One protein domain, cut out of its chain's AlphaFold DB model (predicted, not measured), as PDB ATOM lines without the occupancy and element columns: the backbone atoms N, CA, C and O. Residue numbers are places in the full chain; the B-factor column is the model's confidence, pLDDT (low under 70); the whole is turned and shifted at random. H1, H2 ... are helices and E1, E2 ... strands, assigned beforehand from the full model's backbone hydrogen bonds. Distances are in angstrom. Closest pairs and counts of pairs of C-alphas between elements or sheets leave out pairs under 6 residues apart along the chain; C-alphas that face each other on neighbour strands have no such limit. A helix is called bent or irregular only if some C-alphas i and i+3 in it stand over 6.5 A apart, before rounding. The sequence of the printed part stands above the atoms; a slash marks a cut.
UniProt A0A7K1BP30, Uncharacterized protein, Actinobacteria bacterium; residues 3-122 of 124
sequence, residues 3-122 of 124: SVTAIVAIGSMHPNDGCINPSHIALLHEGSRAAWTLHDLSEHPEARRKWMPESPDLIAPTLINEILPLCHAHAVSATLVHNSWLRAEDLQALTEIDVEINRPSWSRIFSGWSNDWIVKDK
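This is residues 3 to 122 of the 124 residues of an uncharacterized protein of Actinobacteria bacterium (UniProt A0A7K1BP30). Look for one twisted sheet of six strands, E4 to E6, with the helices H1 and H2 over one face and no named helix on the other. Beyond it the printed part ends in a separate hairpin, E7 and E8, an arm whose tip, residues 111 to 116, stands free. The 120 printed residues include two named helices and eight named strands, along the chain E1 E2 E3 E4 H1 E5 H2 E6 E7 E8; the class is mixed. The large sheet runs E4, E3, E2, E1, E5, E6 and is mixed, while E7 and E8 are antiparallel. The whole is compact, with a radius of gyration of the C-alphas of 15.5 A, and spans 46 by 36 by 31 A.

Find C-alpha 3 at (140.860, 141.225, 85.104); from there E1, residues 3 to 13, runs 28.3 A. E2, residues 20 to 31, runs 28.6 A and bends by 85 degrees at residue 23. E3 is residues 35 to 40 and E4 residues 49 to 51. At C-alpha 56, (132.416, 151.840, 91.466), H1 begins and runs 21.5 A to residue 70; it is irregular, but only just, with C-alphas 57 and 60 7.0 A apart. Then come E5, residues 75 to 80, H2, residues 88 to 92, E6, residues 98 to 102, E7, residues 106 to 111, and E8, residues 116 to 121, which ends at (158.515, 147.390, 90.662).

Begin with E1 to E4, a meander, each strand the antiparallel neighbour of the one before: look at N 8 and O 26, 2.8 A, N 27 and O 37, 2.8 A, and N 36 and O 51, 2.9 A. E5 is antiparallel to E1, with N 9 and O 77 at 2.8 A. E5, H2 and E6 make a strand-helix-strand unit, two parallel neighbour strands with a helix between, its crossover right-handed; N 78 and O 100 are 2.8 A apart. H1 on one face of the sheet gives two layers; its height over the sheet is 9.0 A, and it runs along the strands at 27 degrees to E2 on the local plane. The closest C-alphas of H1 and E3 are those of Ile 67 and Leu 38, 7.7 A. H2 is on the same face, at a height over the sheet of 8.8 A. H1 and H2 are close but not clearly touching, their closest C-alphas those of Ala 60 and Asp 90, 6.4 A. In H2 every O i to N i+4 pair is within hydrogen-bond range, in H1 6 of 11. E7 and E8 form a hairpin, with N 109 and O 118 at 2.9 A; E7 is apart from E6.

The two C-alphas farthest apart are those of Pro 15 and Ser 114, 48.5 A. The printed part has no cut, and no link is long. The mean pLDDT of the printed part is 91.8, and residue 122 alone is under 70.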
ATOM      1  N   SER A   3     139.726 141.756  84.346       87.44
ATOM      2  CA  SER A   3     140.860 141.225  85.104       87.44
ATOM      3  C   SER A   3     140.502 141.134  86.577       87.44
ATOM      4  O   SER A   3     139.774 141.986  87.081       87.44
ATOM      5  N   VAL A   4     141.042 140.131  87.271       92.94
ATOM      6  CA  VAL A   4     140.962 140.090  88.733       92.94
ATOM      7  C   VAL A   4     141.858 141.187  89.290       92.94
ATOM      8  O   VAL A   4     143.051 141.234  88.993       92.94
ATOM      9  N   THR A   5     141.269 142.071  90.076       94.81
ATOM     10  CA  THR A   5     141.924 143.253  90.649       94.81
ATOM     11  C   THR A   5     141.954 143.219  92.169       94.81
ATOM     12  O   THR A   5     142.827 143.851  92.760       94.81
ATOM     13  N   ALA A   6     141.083 142.428  92.800       97.00
ATOM     14  CA  ALA A   6     141.206 142.075  94.207       97.00
ATOM     15  C   ALA A   6     140.915 140.589  94.443       97.00
ATOM     16  O   ALA A   6     140.022 140.003  93.826       97.00
ATOM     17  N   ILE A   7     141.672 139.998  95.363       97.38
ATOM     18  CA  ILE A   7     141.471 138.642  95.880       97.38
ATOM     19  C   ILE A   7     141.295 138.775  97.385       97.38
ATOM     20  O   ILE A   7     142.207 139.248  98.057       97.38
ATOM     21  N   VAL A   8     140.143 138.375  97.911       97.50
ATOM     22  CA  VAL A   8     139.826 138.475  99.337       97.50
ATOM     23  C   VAL A   8     139.584 137.075  99.878       97.50
ATOM     24  O   VAL A   8     138.585 136.439  99.547       97.50
ATOM     25  N   ALA A   9     140.514 136.588 100.692       96.75
ATOM     26  CA  ALA A   9     140.311 135.410 101.520       96.75
ATOM     27  C   ALA A   9     139.447 135.801 102.723       96.75
ATOM     28  O   ALA A   9     139.716 136.813 103.368       96.75
ATOM     29  N   ILE A  10     138.406 135.022 103.002       96.62
ATOM     30  CA  ILE A  10     137.422 135.290 104.056       96.62
ATOM     31  C   ILE A  10     137.351 134.059 104.955       96.62
ATOM     32  O   ILE A  10     137.261 132.935 104.458       96.62
ATOM     33  N   GLY A  11     137.375 134.256 106.269       94.75
ATOM     34  CA  GLY A  11     137.295 133.153 107.219       94.75
ATOM     35  C   GLY A  11     137.461 133.616 108.657       94.75
ATOM     36  O   GLY A  11     136.829 134.584 109.079       94.75
ATOM     37  N   SER A  12     138.305 132.911 109.400       93.81
ATOM     38  CA  SER A  12     138.664 133.222 110.784       93.81
ATOM     39  C   SER A  12     140.177 133.197 110.968       93.81
ATOM     40  O   SER A  12     140.899 132.621 110.156       93.81
ATOM     41  N   MET A  13     140.673 133.813 112.038       89.56
ATOM     42  CA  MET A  13     142.082 133.691 112.399       89.56
ATOM     43  C   MET A  13     142.373 132.288 112.925       89.56
ATOM     44  O   MET A  13     141.646 131.749 113.764       89.56
ATOM     45  N   HIS A  14     143.456 131.692 112.442       84.50
ATOM     46  CA  HIS A  14     143.963 130.447 112.978       84.50
ATOM     47  C   HIS A  14     144.580 130.713 114.367       84.50
ATOM     48  O   HIS A  14     145.396 131.626 114.527       84.50
ATOM     49  N   PRO A  15     144.203 129.931 115.395       81.44
ATOM     50  CA  PRO A  15     144.483 130.267 116.792       81.44
ATOM     51  C   PRO A  15     145.968 130.233 117.173       81.44
ATOM     52  O   PRO A  15     146.328 130.773 118.215       81.44
ATOM     53  N   ASN A  16     146.826 129.593 116.370       84.50
ATOM     54  CA  ASN A  16     148.210 129.307 116.763       84.50
ATOM     55  C   ASN A  16     149.276 130.128 116.027       84.50
ATOM     56  O   ASN A  16     150.380 130.264 116.547       84.50
ATOM     57  N   ASP A  17     148.996 130.631 114.827       84.44
ATOM     58  CA  ASP A  17     149.998 131.296 113.976       84.44
ATOM     59  C   ASP A  17     149.570 132.690 113.503       84.44
ATOM     60  O   ASP A  17     150.383 133.399 112.914       84.44
ATOM     61  N   GLY A  18     148.332 133.109 113.790       79.06
ATOM     62  CA  GLY A  18     147.825 134.405 113.355       79.06
ATOM     63  C   GLY A  18     147.661 134.509 111.836       79.06
ATOM     64  O   GLY A  18     147.563 135.616 111.320       79.06
ATOM     65  N   CYS A  19     147.634 133.385 111.114       85.62
ATOM     66  CA  CYS A  19     147.265 133.350 109.703       85.62
ATOM     67  C   CYS A  19     145.743 133.249 109.559       85.62
ATOM     68  O   CYS A  19     145.056 132.737 110.442       85.62
ATOM     69  N   ILE A  20     145.197 133.674 108.420       90.06
ATOM     70  CA  ILE A  20     143.789 133.417 108.117       90.06
ATOM     71  C   ILE A  20     143.580 131.934 107.771       90.06
ATOM     72  O   ILE A  20     144.333 131.358 106.985       90.06
ATOM     73  N   ASN A  21     142.541 131.321 108.335       92.06
ATOM     74  CA  ASN A  21     141.982 130.045 107.904       92.06
ATOM     75  C   ASN A  21     140.781 130.332 106.981       92.06
ATOM     76  O   ASN A  21     139.686 130.619 107.478       92.06
ATOM     77  N   PRO A  22     140.974 130.352 105.648       93.62
ATOM     78  CA  PRO A  22     139.941 130.795 104.727       93.62
ATOM     79  C   PRO A  22     138.862 129.725 104.546       93.62
ATOM     80  O   PRO A  22     139.151 128.588 104.185       93.62
ATOM     81  N   SER A  23     137.602 130.117 104.720       94.19
ATOM     82  CA  SER A  23     136.440 129.318 104.321       94.19
ATOM     83  C   SER A  23     135.936 129.703 102.932       94.19
ATOM     84  O   SER A  23     135.341 128.882 102.241       94.19
ATOM     85  N   HIS A  24     136.192 130.941 102.500       96.06
ATOM     86  CA  HIS A  24     135.753 131.450 101.207       96.06
ATOM     87  C   HIS A  24     136.815 132.322 100.538       96.06
ATOM     88  O   HIS A  24     137.696 132.894 101.185       96.06
ATOM     89  N   ILE A  25     136.682 132.482  99.221       97.00
ATOM     90  CA  ILE A  25     137.424 133.468  98.431       97.00
ATOM     91  C   ILE A  25     136.442 134.310  97.624       97.00
ATOM     92  O   ILE A  25     135.704 133.792  96.783       97.00
ATOM     93  N   ALA A  26     136.478 135.625  97.827       97.75
ATOM     94  CA  ALA A  26     135.818 136.593  96.965       97.75
ATOM     95  C   ALA A  26     136.829 137.186  95.974       97.75
ATOM     96  O   ALA A  26     137.900 137.664  96.347       97.75
ATOM     97  N   LEU A  27     136.483 137.159  94.690       97.50
ATOM     98  CA  LEU A  27     137.283 137.732  93.613       97.50
ATOM     99  C   LEU A  27     136.554 138.932  93.027       97.50
ATOM    100  O   LEU A  27     135.411 138.789  92.580       97.50
ATOM    101  N   LEU A  28     137.229 140.075  92.987       97.62
ATOM    102  CA  LEU A  28     136.758 141.257  92.284       97.62
ATOM    103  C   LEU A  28     137.331 141.261  90.874       97.62
ATOM    104  O   LEU A  28     138.544 141.202  90.671       97.62
ATOM    105  N   HIS A  29     136.430 141.341  89.909       95.50
ATOM    106  CA  HIS A  29     136.710 141.404  88.488       95.50
ATOM    107  C   HIS A  29     136.379 142.807  87.997       95.50
ATOM    108  O   HIS A  29     135.224 143.220  88.084       95.50
ATOM    109  N   GLU A  30     137.364 143.528  87.473       93.00
ATOM    110  CA  GLU A  30     137.195 144.901  86.987       93.00
ATOM    111  C   GLU A  30     137.639 145.029  85.526       93.00
ATOM    112  O   GLU A  30     138.475 144.278  85.017       93.00
ATOM    113  N   GLY A  31     137.015 145.964  84.815       87.81
ATOM    114  CA  GLY A  31     137.118 146.115  83.368       87.81
ATOM    115  C   GLY A  31     135.982 146.996  82.863       87.81
ATOM    116  O   GLY A  31     135.750 148.073  83.397       87.81
ATOM    117  N   SER A  32     135.223 146.533  81.867       85.94
ATOM    118  CA  SER A  32     134.046 147.278  81.388       85.94
ATOM    119  C   SER A  32     132.869 147.272  82.371       85.94
ATOM    120  O   SER A  32     132.018 148.151  82.293       85.94
ATOM    121  N   ARG A  33     132.783 146.266  83.251       89.38
ATOM    122  CA  ARG A  33     131.817 146.177  84.358       89.38
ATOM    123  C   ARG A  33     132.460 145.445  85.528       89.38
ATOM    124  O   ARG A  33     133.139 144.446  85.293       89.38
ATOM    125  N   ALA A  34     132.221 145.930  86.743       95.25
ATOM    126  CA  ALA A  34     132.678 145.268  87.953       95.25
ATOM    127  C   ALA A  34     131.818 144.032  88.256       95.25
ATOM    128  O   ALA A  34     130.611 144.014  87.997       95.25
ATOM    129  N   ALA A  35     132.435 142.988  88.802       96.88
ATOM    130  CA  ALA A  35     131.717 141.847  89.344       96.88
ATOM    131  C   ALA A  35     132.476 141.214  90.506       96.88
ATOM    132  O   ALA A  35     133.681 140.985  90.418       96.88
ATOM    133  N   TRP A  36     131.743 140.841  91.547       97.75
ATOM    134  CA  TRP A  36     132.238 139.958  92.590       97.75
ATOM    135  C   TRP A  36     131.858 138.521  92.274       97.75
ATOM    136  O   TRP A  36     130.729 138.251  91.859       97.75
ATOM    137  N   THR A  37     132.773 137.585  92.500       97.12
ATOM    138  CA  THR A  37     132.455 136.155  92.518       97.12
ATOM    139  C   THR A  37     132.945 135.531  93.807       97.12
ATOM    140  O   THR A  37     134.123 135.673  94.123       97.12
ATOM    141  N   LEU A  38     132.062 134.825  94.508       97.06
ATOM    142  CA  LEU A  38     132.375 134.123  95.748       97.06
ATOM    143  C   LEU A  38     132.532 132.629  95.477       97.06
ATOM    144  O   LEU A  38     131.714 132.025  94.775       97.06
ATOM    145  N   HIS A  39     133.586 132.063  96.044       94.88
ATOM    146  CA  HIS A  39     133.918 130.651  96.007       94.88
ATOM    147  C   HIS A  39     133.947 130.119  97.436       94.88
ATOM    148  O   HIS A  39     134.673 130.660  98.268       94.88
ATOM    149  N   ASP A  40     133.162 129.081  97.699       93.56
ATOM    150  CA  ASP A  40     133.228 128.298  98.930       93.56
ATOM    151  C   ASP A  40     134.388 127.293  98.819       93.56
ATOM    152  O   ASP A  40     134.552 126.647  97.778       93.56
ATOM    153  N   LEU A  41     135.230 127.228  99.851       91.50
ATOM    154  CA  LEU A  41     136.385 126.330  99.940       91.50
ATOM    155  C   LEU A  41     136.125 125.094 100.812       91.50
ATOM    156  O   LEU A  41     137.045 124.305 101.033       91.50
ATOM    157  N   SER A  42     134.911 124.928 101.332       84.50
ATOM    158  CA  SER A  42     134.534 123.765 102.128       84.50
ATOM    159  C   SER A  42     134.589 122.460 101.318       84.50
ATOM    160  O   SER A  42     134.631 122.452 100.086       84.50
ATOM    161  N   GLU A  43     134.561 121.322 102.017       78.25
ATOM    162  CA  GLU A  43     134.531 119.989 101.388       78.25
ATOM    163  C   GLU A  43     133.280 119.767 100.514       78.25
ATOM    164  O   GLU A  43     133.276 118.923  99.611       78.25
ATOM    165  N   HIS A  44     132.217 120.536 100.760       77.31
ATOM    166  CA  HIS A  44     130.943 120.473 100.052       77.31
ATOM    167  C   HIS A  44     130.544 121.868  99.564       77.31
ATOM    168  O   HIS A  44     129.617 122.464 100.112       77.31
ATOM    169  N   PRO A  45     131.237 122.389  98.537       77.38
ATOM    170  CA  PRO A  45     131.110 123.781  98.148       77.38
ATOM    171  C   PRO A  45     129.689 124.102  97.685       77.38
ATOM    172  O   PRO A  45     129.133 123.430  96.808       77.38
ATOM    173  N   GLU A  46     129.116 125.176  98.226       75.44
ATOM    174  CA  GLU A  46     127.890 125.745  97.675       75.44
ATOM    175  C   GLU A  46     128.107 126.304  96.256       75.44
ATOM    176  O   GLU A  46     129.219 126.615  95.813       75.44
ATOM    177  N   ALA A  47     127.008 126.459  95.511       71.00
ATOM    178  CA  ALA A  47     127.042 127.033  94.172       71.00
ATOM    179  C   ALA A  47     127.702 128.427  94.167       71.00
ATOM    180  O   ALA A  47     127.360 129.300  94.966       71.00
ATOM    181  N   ARG A  48     128.609 128.656  93.204       81.25
ATOM    182  CA  ARG A  48     129.290 129.942  92.983       81.25
ATOM    183  C   ARG A  48     128.276 131.083  92.891       81.25
ATOM    184  O   ARG A  48     127.425 131.086  92.001       81.25
ATOM    185  N   ARG A  49     128.427 132.094  93.747       92.31
ATOM    186  CA  ARG A  49     127.580 133.298  93.737       92.31
ATOM    187  C   ARG A  49     128.288 134.460  93.047       92.31
ATOM    188  O   ARG A  49     129.521 134.544  93.047       92.31
ATOM    189  N   LYS A  50     127.505 135.338  92.417       95.62
ATOM    190  CA  LYS A  50     128.002 136.490  91.661       95.62
ATOM    191  C   LYS A  50     127.175 137.732  91.972       95.62
ATOM    192  O   LYS A  50     125.953 137.674  91.913       95.62
ATOM    193  N   TRP A  51     127.860 138.854  92.173       97.44
ATOM    194  CA  TRP A  51     127.264 140.182  92.297       97.44
ATOM    195  C   TRP A  51     127.822 141.093  91.213       97.44
ATOM    196  O   TRP A  51     128.964 140.933  90.776       97.44
ATOM    197  N   MET A  52     127.010 142.038  90.752       96.56
ATOM    198  CA  MET A  52     127.379 142.993  89.709       96.56
ATOM    199  C   MET A  52     127.054 144.405  90.201       96.56
ATOM    200  O   MET A  52     125.962 144.889  89.909       96.56
ATOM    201  N   PRO A  53     127.964 145.045  90.963       95.56
ATOM    202  CA  PRO A  53     127.772 146.417  91.423       95.56
ATOM    203  C   PRO A  53     127.493 147.354  90.242       95.56
ATOM    204  O   PRO A  53     128.168 147.283  89.210       95.56
ATOM    205  N   GLU A  54     126.495 148.226  90.385       93.75
ATOM    206  CA  GLU A  54     126.059 149.125  89.305       93.75
ATOM    207  C   GLU A  54     127.024 150.299  89.082       93.75
ATOM    208  O   GLU A  54     127.061 150.878  87.994       93.75
ATOM    209  N   SER A  55     127.834 150.629  90.090       93.88
ATOM    210  CA  SER A  55     128.830 151.698  90.049       93.88
ATOM    211  C   SER A  55     130.075 151.341  90.876       93.88
ATOM    212  O   SER A  55     130.012 150.451  91.731       93.88
ATOM    213  N   PRO A  56     131.213 152.031  90.656       92.81
ATOM    214  CA  PRO A  56     132.416 151.840  91.466       92.81
ATOM    215  C   PRO A  56     132.193 152.072  92.965       92.81
ATOM    216  O   PRO A  56     132.730 151.328  93.780       92.81
ATOM    217  N   ASP A  57     131.341 153.034  93.328       95.12
ATOM    218  CA  ASP A  57     131.042 153.368  94.727       95.12
ATOM    219  C   ASP A  57     130.317 152.232  95.472       95.12
ATOM    220  O   ASP A  57     130.304 152.205  96.699       95.12
ATOM    221  N   LEU A  58     129.735 151.273  94.743       97.00
ATOM    222  CA  LEU A  58     129.063 150.101  95.308       97.00
ATOM    223  C   LEU A  58     129.983 148.881  95.450       97.00
ATOM    224  O   LEU A  58     129.576 147.887  96.044       97.00
ATOM    225  N   ILE A  59     131.229 148.933  94.969       97.06
ATOM    226  CA  ILE A  59     132.150 147.786  95.025       97.06
ATOM    227  C   ILE A  59     132.442 147.363  96.466       97.06
ATOM    228  O   ILE A  59     132.302 146.179  96.788       97.06
ATOM    229  N   ALA A  60     132.836 148.309  97.320       97.62
ATOM    230  CA  ALA A  60     133.109 148.037  98.726       97.62
ATOM    231  C   ALA A  60     131.825 147.740  99.523       97.62
ATOM    232  O   ALA A  60     131.796 146.710 100.200       97.62
ATOM    233  N   PRO A  61     130.732 148.524  99.397       97.75
ATOM    234  CA  PRO A  61     129.460 148.191 100.031       97.75
ATOM    235  C   PRO A  61     128.939 146.790  99.702       97.75
ATOM    236  O   PRO A  61     128.480 146.109 100.610       97.75
ATOM    237  N   THR A  62     129.042 146.322  98.453       97.94
ATOM    238  CA  THR A  62     128.624 144.955  98.097       97.94
ATOM    239  C   THR A  62     129.473 143.903  98.808       97.94
ATOM    240  O   THR A  62     128.929 142.932  99.331       97.94
ATOM    241  N   LEU A  63     130.796 144.084  98.896       97.62
ATOM    242  CA  LEU A  63     131.636 143.173  99.678       97.62
ATOM    243  C   LEU A  63     131.202 143.161 101.150       97.62
ATOM    244  O   LEU A  63     130.921 142.101 101.702       97.62
ATOM    245  N   ILE A  64     131.119 144.340 101.763       97.00
ATOM    246  CA  ILE A  64     130.949 144.501 103.210       97.00
ATOM    247  C   ILE A  64     129.544 144.109 103.671       97.00
ATOM    248  O   ILE A  64     129.400 143.405 104.665       97.00
ATOM    249  N   ASN A  65     128.512 144.546 102.953       96.12
ATOM    250  CA  ASN A  65     127.124 144.420 103.399       96.12
ATOM    251  C   ASN A  65     126.423 143.178 102.844       96.12
ATOM    252  O   ASN A  65     125.417 142.755 103.407       96.12
ATOM    253  N   GLU A  66     126.915 142.603 101.744       95.94
ATOM    254  CA  GLU A  66     126.262 141.458 101.102       95.94
ATOM    255  C   GLU A  66     127.113 140.194 101.182       95.94
ATOM    256  O   GLU A  66     126.595 139.137 101.526       95.94
ATOM    257  N   ILE A  67     128.413 140.272 100.884       96.25
ATOM    258  CA  ILE A  67     129.265 139.079 100.781       96.25
ATOM    259  C   ILE A  67     129.759 138.621 102.155       96.25
ATOM    260  O   ILE A  67     129.547 137.465 102.516       96.25
ATOM    261  N   LEU A  68     130.396 139.501 102.938       95.94
ATOM    262  CA  LEU A  68     130.967 139.130 104.241       95.94
ATOM    263  C   LEU A  68     129.941 138.522 105.218       95.94
ATOM    264  O   LEU A  68     130.278 137.519 105.855       95.94
ATOM    265  N   PRO A  69     128.691 139.029 105.316       94.50
ATOM    266  CA  PRO A  69     127.696 138.449 106.215       94.50
ATOM    267  C   PRO A  69     127.295 137.020 105.836       94.50
ATOM    268  O   PRO A  69     127.040 136.209 106.722       94.50
ATOM    269  N   LEU A  70     127.282 136.685 104.539       92.69
ATOM    270  CA  LEU A  70     126.979 135.327 104.066       92.69
ATOM    271  C   LEU A  70     128.069 134.322 104.440       92.69
ATOM    272  O   LEU A  70     127.784 133.140 104.592       92.69
ATOM    273  N   CYS A  71     129.308 134.787 104.579       92.25
ATOM    274  CA  CYS A  71     130.450 133.951 104.926       92.25
ATOM    275  C   CYS A  71     130.650 133.796 106.438       92.25
ATOM    276  O   CYS A  71     131.580 133.097 106.837       92.25
ATOM    277  N   HIS A  72     129.840 134.474 107.267       90.44
ATOM    278  CA  HIS A  72     130.075 134.611 108.708       90.44
ATOM    279  C   HIS A  72     131.525 135.036 109.007       90.44
ATOM    280  O   HIS A  72     132.221 134.427 109.818       90.44
ATOM    281  N   ALA A  73     132.001 136.044 108.271       89.69
ATOM    282  CA  ALA A  73     133.392 136.472 108.306       89.69
ATOM    283  C   ALA A  73     133.803 136.976 109.699       89.69
ATOM    284  O   ALA A  73     133.158 137.863 110.255       89.69
ATOM    285  N   HIS A  74     134.919 136.459 110.213       94.50
ATOM    286  CA  HIS A  74     135.602 136.965 111.409       94.50
ATOM    287  C   HIS A  74     136.982 137.550 111.088       94.50
ATOM    288  O   HIS A  74     137.538 138.296 111.887       94.50
ATOM    289  N   ALA A  75     137.523 137.225 109.915       95.69
ATOM    290  CA  ALA A  75     138.776 137.741 109.401       95.69
ATOM    291  C   ALA A  75     138.740 137.825 107.870       95.69
ATOM    292  O   ALA A  75     138.092 137.005 107.204       95.69
ATOM    293  N   VAL A  76     139.478 138.783 107.312       96.44
ATOM    294  CA  VAL A  76     139.722 138.917 105.874       96.44
ATOM    295  C   VAL A  76     141.195 139.191 105.579       96.44
ATOM    296  O   VAL A  76     141.839 139.986 106.255       96.44
ATOM    297  N   SER A  77     141.710 138.574 104.515       96.31
ATOM    298  CA  SER A  77     143.015 138.905 103.934       96.31
ATOM    299  C   SER A  77     142.829 139.290 102.471       96.31
ATOM    300  O   SER A  77     142.427 138.474 101.638       96.31
ATOM    301  N   ALA A  78     143.060 140.564 102.158       96.94
ATOM    302  CA  ALA A  78     142.758 141.160 100.866       96.94
ATOM    303  C   ALA A  78     144.034 141.523 100.105       96.94
ATOM    304  O   ALA A  78     144.790 142.400 100.511       96.94
ATOM    305  N   THR A  79     144.250 140.895  98.953       96.25
ATOM    306  CA  THR A  79     145.281 141.292  97.990       96.25
ATOM    307  C   THR A  79     144.693 142.254  96.965       96.25
ATOM    308  O   THR A  79     143.837 141.857  96.174       96.25
ATOM    309  N   LEU A  80     145.175 143.498  96.949       95.12
ATOM    310  CA  LEU A  80     144.709 144.564  96.054       95.12
ATOM    311  C   LEU A  80     145.755 144.856  94.968       95.12
ATOM    312  O   LEU A  80     146.885 145.258  95.266       95.12
ATOM    313  N   VAL A  81     145.391 144.672  93.700       90.25
ATOM    314  CA  VAL A  81     146.255 144.943  92.538       90.25
ATOM    315  C   VAL A  81     146.212 146.439  92.189       90.25
ATOM    316  O   VAL A  81     145.205 147.112  92.412       90.25
ATOM    317  N   HIS A  82     147.307 146.976  91.632       73.31
ATOM    318  CA  HIS A  82     147.372 148.367  91.164       73.31
ATOM    319  C   HIS A  82     146.201 148.648  90.205       73.31
ATOM    320  O   HIS A  82     146.140 148.044  89.134       73.31
ATOM    321  N   ASN A  83     145.319 149.576  90.598       83.00
ATOM    322  CA  ASN A  83     144.085 150.018  89.922       83.00
ATOM    323  C   ASN A  83     142.778 149.313  90.319       83.00
ATOM    324  O   ASN A  83     141.790 149.476  89.604       83.00
ATOM    325  N   SER A  84     142.727 148.570  91.426       91.12
ATOM    326  CA  SER A  84     141.421 148.167  91.955       91.12
ATOM    327  C   SER A  84     140.628 149.375  92.464       91.12
ATOM    328  O   SER A  84     141.207 150.275  93.077       91.12
ATOM    329  N   TRP A  85     139.312 149.389  92.236       94.50
ATOM    330  CA  TRP A  85     138.417 150.358  92.873       94.50
ATOM    331  C   TRP A  85     138.048 149.985  94.307       94.50
ATOM    332  O   TRP A  85     137.584 150.857  95.036       94.50
ATOM    333  N   LEU A  86     138.287 148.739  94.734       96.06
ATOM    334  CA  LEU A  86     138.249 148.398  96.153       96.06
ATOM    335  C   LEU A  86     139.463 149.022  96.841       96.06
ATOM    336  O   LEU A  86     140.609 148.678  96.528       96.06
ATOM    337  N   ARG A  87     139.217 149.933  97.780       94.88
ATOM    338  CA  ARG A  87     140.283 150.667  98.451       94.88
ATOM    339  C   ARG A  87     140.654 149.995  99.764       94.88
ATOM    340  O   ARG A  87     139.856 149.298 100.385       94.88
ATOM    341  N   ALA A  88     141.893 150.204 100.198       95.19
ATOM    342  CA  ALA A  88     142.339 149.654 101.475       95.19
ATOM    343  C   ALA A  88     141.599 150.314 102.642       95.19
ATOM    344  O   ALA A  88     141.304 149.659 103.632       95.19
ATOM    345  N   GLU A  89     141.280 151.594 102.493       95.56
ATOM    346  CA  GLU A  89     140.582 152.418 103.470       95.56
ATOM    347  C   GLU A  89     139.174 151.873 103.748       95.56
ATOM    348  O   GLU A  89     138.739 151.874 104.896       95.56
ATOM    349  N   ASP A  90     138.506 151.326 102.724       95.81
ATOM    350  CA  ASP A  90     137.190 150.692 102.870       95.81
ATOM    351  C   ASP A  90     137.255 149.463 103.791       95.81
ATOM    352  O   ASP A  90     136.347 149.218 104.580       95.81
ATOM    353  N   LEU A  91     138.349 148.697 103.708       95.94
ATOM    354  CA  LEU A  91     138.569 147.508 104.532       95.94
ATOM    355  C   LEU A  91     139.110 147.862 105.919       95.94
ATOM    356  O   LEU A  91     138.723 147.243 106.899       95.94
ATOM    357  N   GLN A  92     139.969 148.878 106.025       95.38
ATOM    358  CA  GLN A  92     140.490 149.373 107.307       95.38
ATOM    359  C   GLN A  92     139.393 149.941 108.211       95.38
ATOM    360  O   GLN A  92     139.566 149.983 109.426       95.38
ATOM    361  N   ALA A  93     138.273 150.380 107.632       93.94
ATOM    362  CA  ALA A  93     137.109 150.837 108.380       93.94
ATOM    363  C   ALA A  93     136.340 149.696 109.077       93.94
ATOM    364  O   ALA A  93     135.464 149.972 109.896       93.94
ATOM    365  N   LEU A  94     136.641 148.427 108.773       93.81
ATOM    366  CA  LEU A  94     136.016 147.270 109.412       93.81
ATOM    367  C   LEU A  94     136.650 147.028 110.788       93.81
ATOM    368  O   LEU A  94     137.717 146.432 110.892       93.81
ATOM    369  N   THR A  95     135.989 147.493 111.848       92.81
ATOM    370  CA  THR A  95     136.480 147.366 113.234       92.81
ATOM    371  C   THR A  95     136.096 146.056 113.918       92.81
ATOM    372  O   THR A  95     136.672 145.718 114.947       92.81
ATOM    373  N   GLU A  96     135.122 145.330 113.367       93.31
ATOM    374  CA  GLU A  96     134.517 144.147 114.000       93.31
ATOM    375  C   GLU A  96     135.177 142.819 113.595       93.31
ATOM    376  O   GLU A  96     134.814 141.767 114.117       93.31
ATOM    377  N   ILE A  97     136.109 142.848 112.639       94.31
ATOM    378  CA  ILE A  97     136.803 141.665 112.119       94.31
ATOM    379  C   ILE A  97     138.293 141.950 111.961       94.31
ATOM    380  O   ILE A  97     138.700 143.101 111.806       94.31
ATOM    381  N   ASP A  98     139.104 140.899 111.935       94.50
ATOM    382  CA  ASP A  98     140.525 141.030 111.624       94.50
ATOM    383  C   ASP A  98     140.724 141.336 110.133       94.50
ATOM    384  O   ASP A  98     140.109 140.712 109.264       94.50
ATOM    385  N   VAL A  99     141.596 142.296 109.818       95.19
ATOM    386  CA  VAL A  99     141.836 142.746 108.440       95.19
ATOM    387  C   VAL A  99     143.327 142.744 108.133       95.19
ATOM    388  O   VAL A  99     144.109 143.483 108.729       95.19
ATOM    389  N   GLU A 100     143.711 141.970 107.124       95.06
ATOM    390  CA  GLU A 100     145.042 141.984 106.529       95.06
ATOM    391  C   GLU A 100     144.959 142.521 105.091       95.06
ATOM    392  O   GLU A 100     144.137 142.075 104.289       95.06
ATOM    393  N   ILE A 101     145.813 143.489 104.743       95.00
ATOM    394  CA  ILE A 101     145.834 144.096 103.404       95.00
ATOM    395  C   ILE A 101     147.198 143.891 102.765       95.00
ATOM    396  O   ILE A 101     148.205 144.464 103.178       95.00
ATOM    397  N   ASN A 102     147.190 143.136 101.677       93.69
ATOM    398  CA  ASN A 102     148.345 142.780 100.882       93.69
ATOM    399  C   ASN A 102     148.351 143.573  99.571       93.69
ATOM    400  O   ASN A 102     147.333 143.736  98.894       93.69
ATOM    401  N   ARG A 103     149.519 144.087  99.181       91.12
ATOM    402  CA  ARG A 103     149.707 144.769  97.893       91.12
ATOM    403  C   ARG A 103     150.912 144.171  97.176       91.12
ATOM    404  O   ARG A 103     151.971 144.089  97.798       91.12
ATOM    405  N   PRO A 104     150.805 143.822  95.883       88.06
ATOM    406  CA  PRO A 104     151.953 143.354  95.118       88.06
ATOM    407  C   PRO A 104     153.095 144.377  95.158       88.06
ATOM    408  O   PRO A 104     152.892 145.556  94.855       88.06
ATOM    409  N   SER A 105     154.290 143.923  95.538       89.19
ATOM    410  CA  SER A 105     155.529 144.715  95.512       89.19
ATOM    411  C   SER A 105     156.203 144.703  94.138       89.19
ATOM    412  O   SER A 105     156.986 145.595  93.827       89.19
ATOM    413  N   TRP A 106     155.879 143.710  93.310       90.44
ATOM    414  CA  TRP A 106     156.446 143.515  91.986       90.44
ATOM    415  C   TRP A 106     155.446 142.834  91.051       90.44
ATOM    416  O   TRP A 106     154.621 142.030  91.488       90.44
ATOM    417  N   SER A 107     155.529 143.125  89.753       87.00
ATOM    418  CA  SER A 107     154.795 142.403  88.712       87.00
ATOM    419  C   SER A 107     155.551 142.405  87.384       87.00
ATOM    420  O   SER A 107     156.303 143.330  87.079       87.00
ATOM    421  N   ARG A 108     155.314 141.381  86.560       90.19
ATOM    422  CA  ARG A 108     155.823 141.305  85.190       90.19
ATOM    423  C   ARG A 108     154.736 140.791  84.258       90.19
ATOM    424  O   ARG A 108     154.177 139.722  84.489       90.19
ATOM    425  N   ILE A 109     154.443 141.555  83.211       88.31
ATOM    426  CA  ILE A 109     153.335 141.304  82.284       88.31
ATOM    427  C   ILE A 109     153.897 141.192  80.871       88.31
ATOM    428  O   ILE A 109     154.620 142.078  80.424       88.31
ATOM    429  N   PHE A 110     153.573 140.111  80.165       89.94
ATOM    430  CA  PHE A 110     153.968 139.963  78.768       89.94
ATOM    431  C   PHE A 110     153.062 140.812  77.872       89.94
ATOM    432  O   PHE A 110     151.836 140.714  77.945       89.94
ATOM    433  N   SER A 111     153.662 141.634  77.016       89.44
ATOM    434  CA  SER A 111     152.956 142.435  76.023       89.44
ATOM    435  C   SER A 111     153.066 141.764  74.660       89.44
ATOM    436  O   SER A 111     154.133 141.742  74.049       89.44
ATOM    437  N   GLY A 112     151.941 141.263  74.143       88.88
ATOM    438  CA  GLY A 112     151.886 140.700  72.790       88.88
ATOM    439  C   GLY A 112     152.150 141.728  71.681       88.88
ATOM    440  O   GLY A 112     152.534 141.343  70.585       88.88
ATOM    441  N   TRP A 113     151.988 143.027  71.964       88.00
ATOM    442  CA  TRP A 113     152.241 144.106  71.001       88.00
ATOM    443  C   TRP A 113     153.729 144.384  70.802       88.00
ATOM    444  O   TRP A 113     154.172 144.598  69.679       88.00
ATOM    445  N   SER A 114     154.492 144.389  71.895       93.06
ATOM    446  CA  SER A 114     155.944 144.597  71.859       93.06
ATOM    447  C   SER A 114     156.727 143.287  71.804       93.06
ATOM    448  O   SER A 114     157.938 143.324  71.622       93.06
ATOM    449  N   ASN A 115     156.047 142.145  71.963       95.44
ATOM    450  CA  ASN A 115     156.643 140.818  72.098       95.44
ATOM    451  C   ASN A 115     157.719 140.762  73.206       95.44
ATOM    452  O   ASN A 115     158.746 140.107  73.052       95.44
ATOM    453  N   ASP A 116     157.483 141.480  74.310       95.44
ATOM    454  CA  ASP A 116     158.439 141.648  75.412       95.44
ATOM    455  C   ASP A 116     157.725 141.779  76.772       95.44
ATOM    456  O   ASP A 116     156.504 141.968  76.849       95.44
ATOM    457  N   TRP A 117     158.483 141.670  77.859       93.38
ATOM    458  CA  TRP A 117     158.011 141.786  79.231       93.38
ATOM    459  C   TRP A 117     158.043 143.230  79.737       93.38
ATOM    460  O   TRP A 117     159.073 143.894  79.730       93.38
ATOM    461  N   ILE A 118     156.923 143.680  80.298       88.88
ATOM    462  CA  ILE A 118     156.834 144.921  81.065       88.88
ATOM    463  C   ILE A 118     156.996 144.563  82.540       88.88
ATOM    464  O   ILE A 118     156.141 143.881  83.110       88.88
ATOM    465  N   VAL A 119     158.084 145.021  83.153       88.88
ATOM    466  CA  VAL A 119     158.349 144.860  84.587       88.88
ATOM    467  C   VAL A 119     157.891 146.116  85.321       88.88
ATOM    468  O   VAL A 119     158.161 147.230  84.878       88.88
ATOM    469  N   LYS A 120     157.168 145.939  86.427       83.56
ATOM    470  CA  LYS A 120     156.754 147.016  87.325       83.56
ATOM    471  C   LYS A 120     157.151 146.655  88.749       83.56
ATOM    472  O   LYS A 120     156.530 145.786  89.365       83.56
ATOM    473  N   ASP A 121     158.163 147.342  89.249       82.06
ATOM    474  CA  ASP A 121     158.515 147.390  90.662       82.06
ATOM    475  C   ASP A 121     157.681 148.470  91.355       82.06
ATOM    476  O   ASP A 121     157.366 149.507  90.767       82.06
ATOM    477  N   LYS A 122     157.310 148.243  92.613       66.62
ATOM    478  CA  LYS A 122     156.804 149.318  93.460       66.62
ATOM    479  C   LYS A 122     158.023 150.104  93.948       66.62
ATOM    480  O   LYS A 122     158.825 149.551  94.700       66.62
TER     481      LYS A 122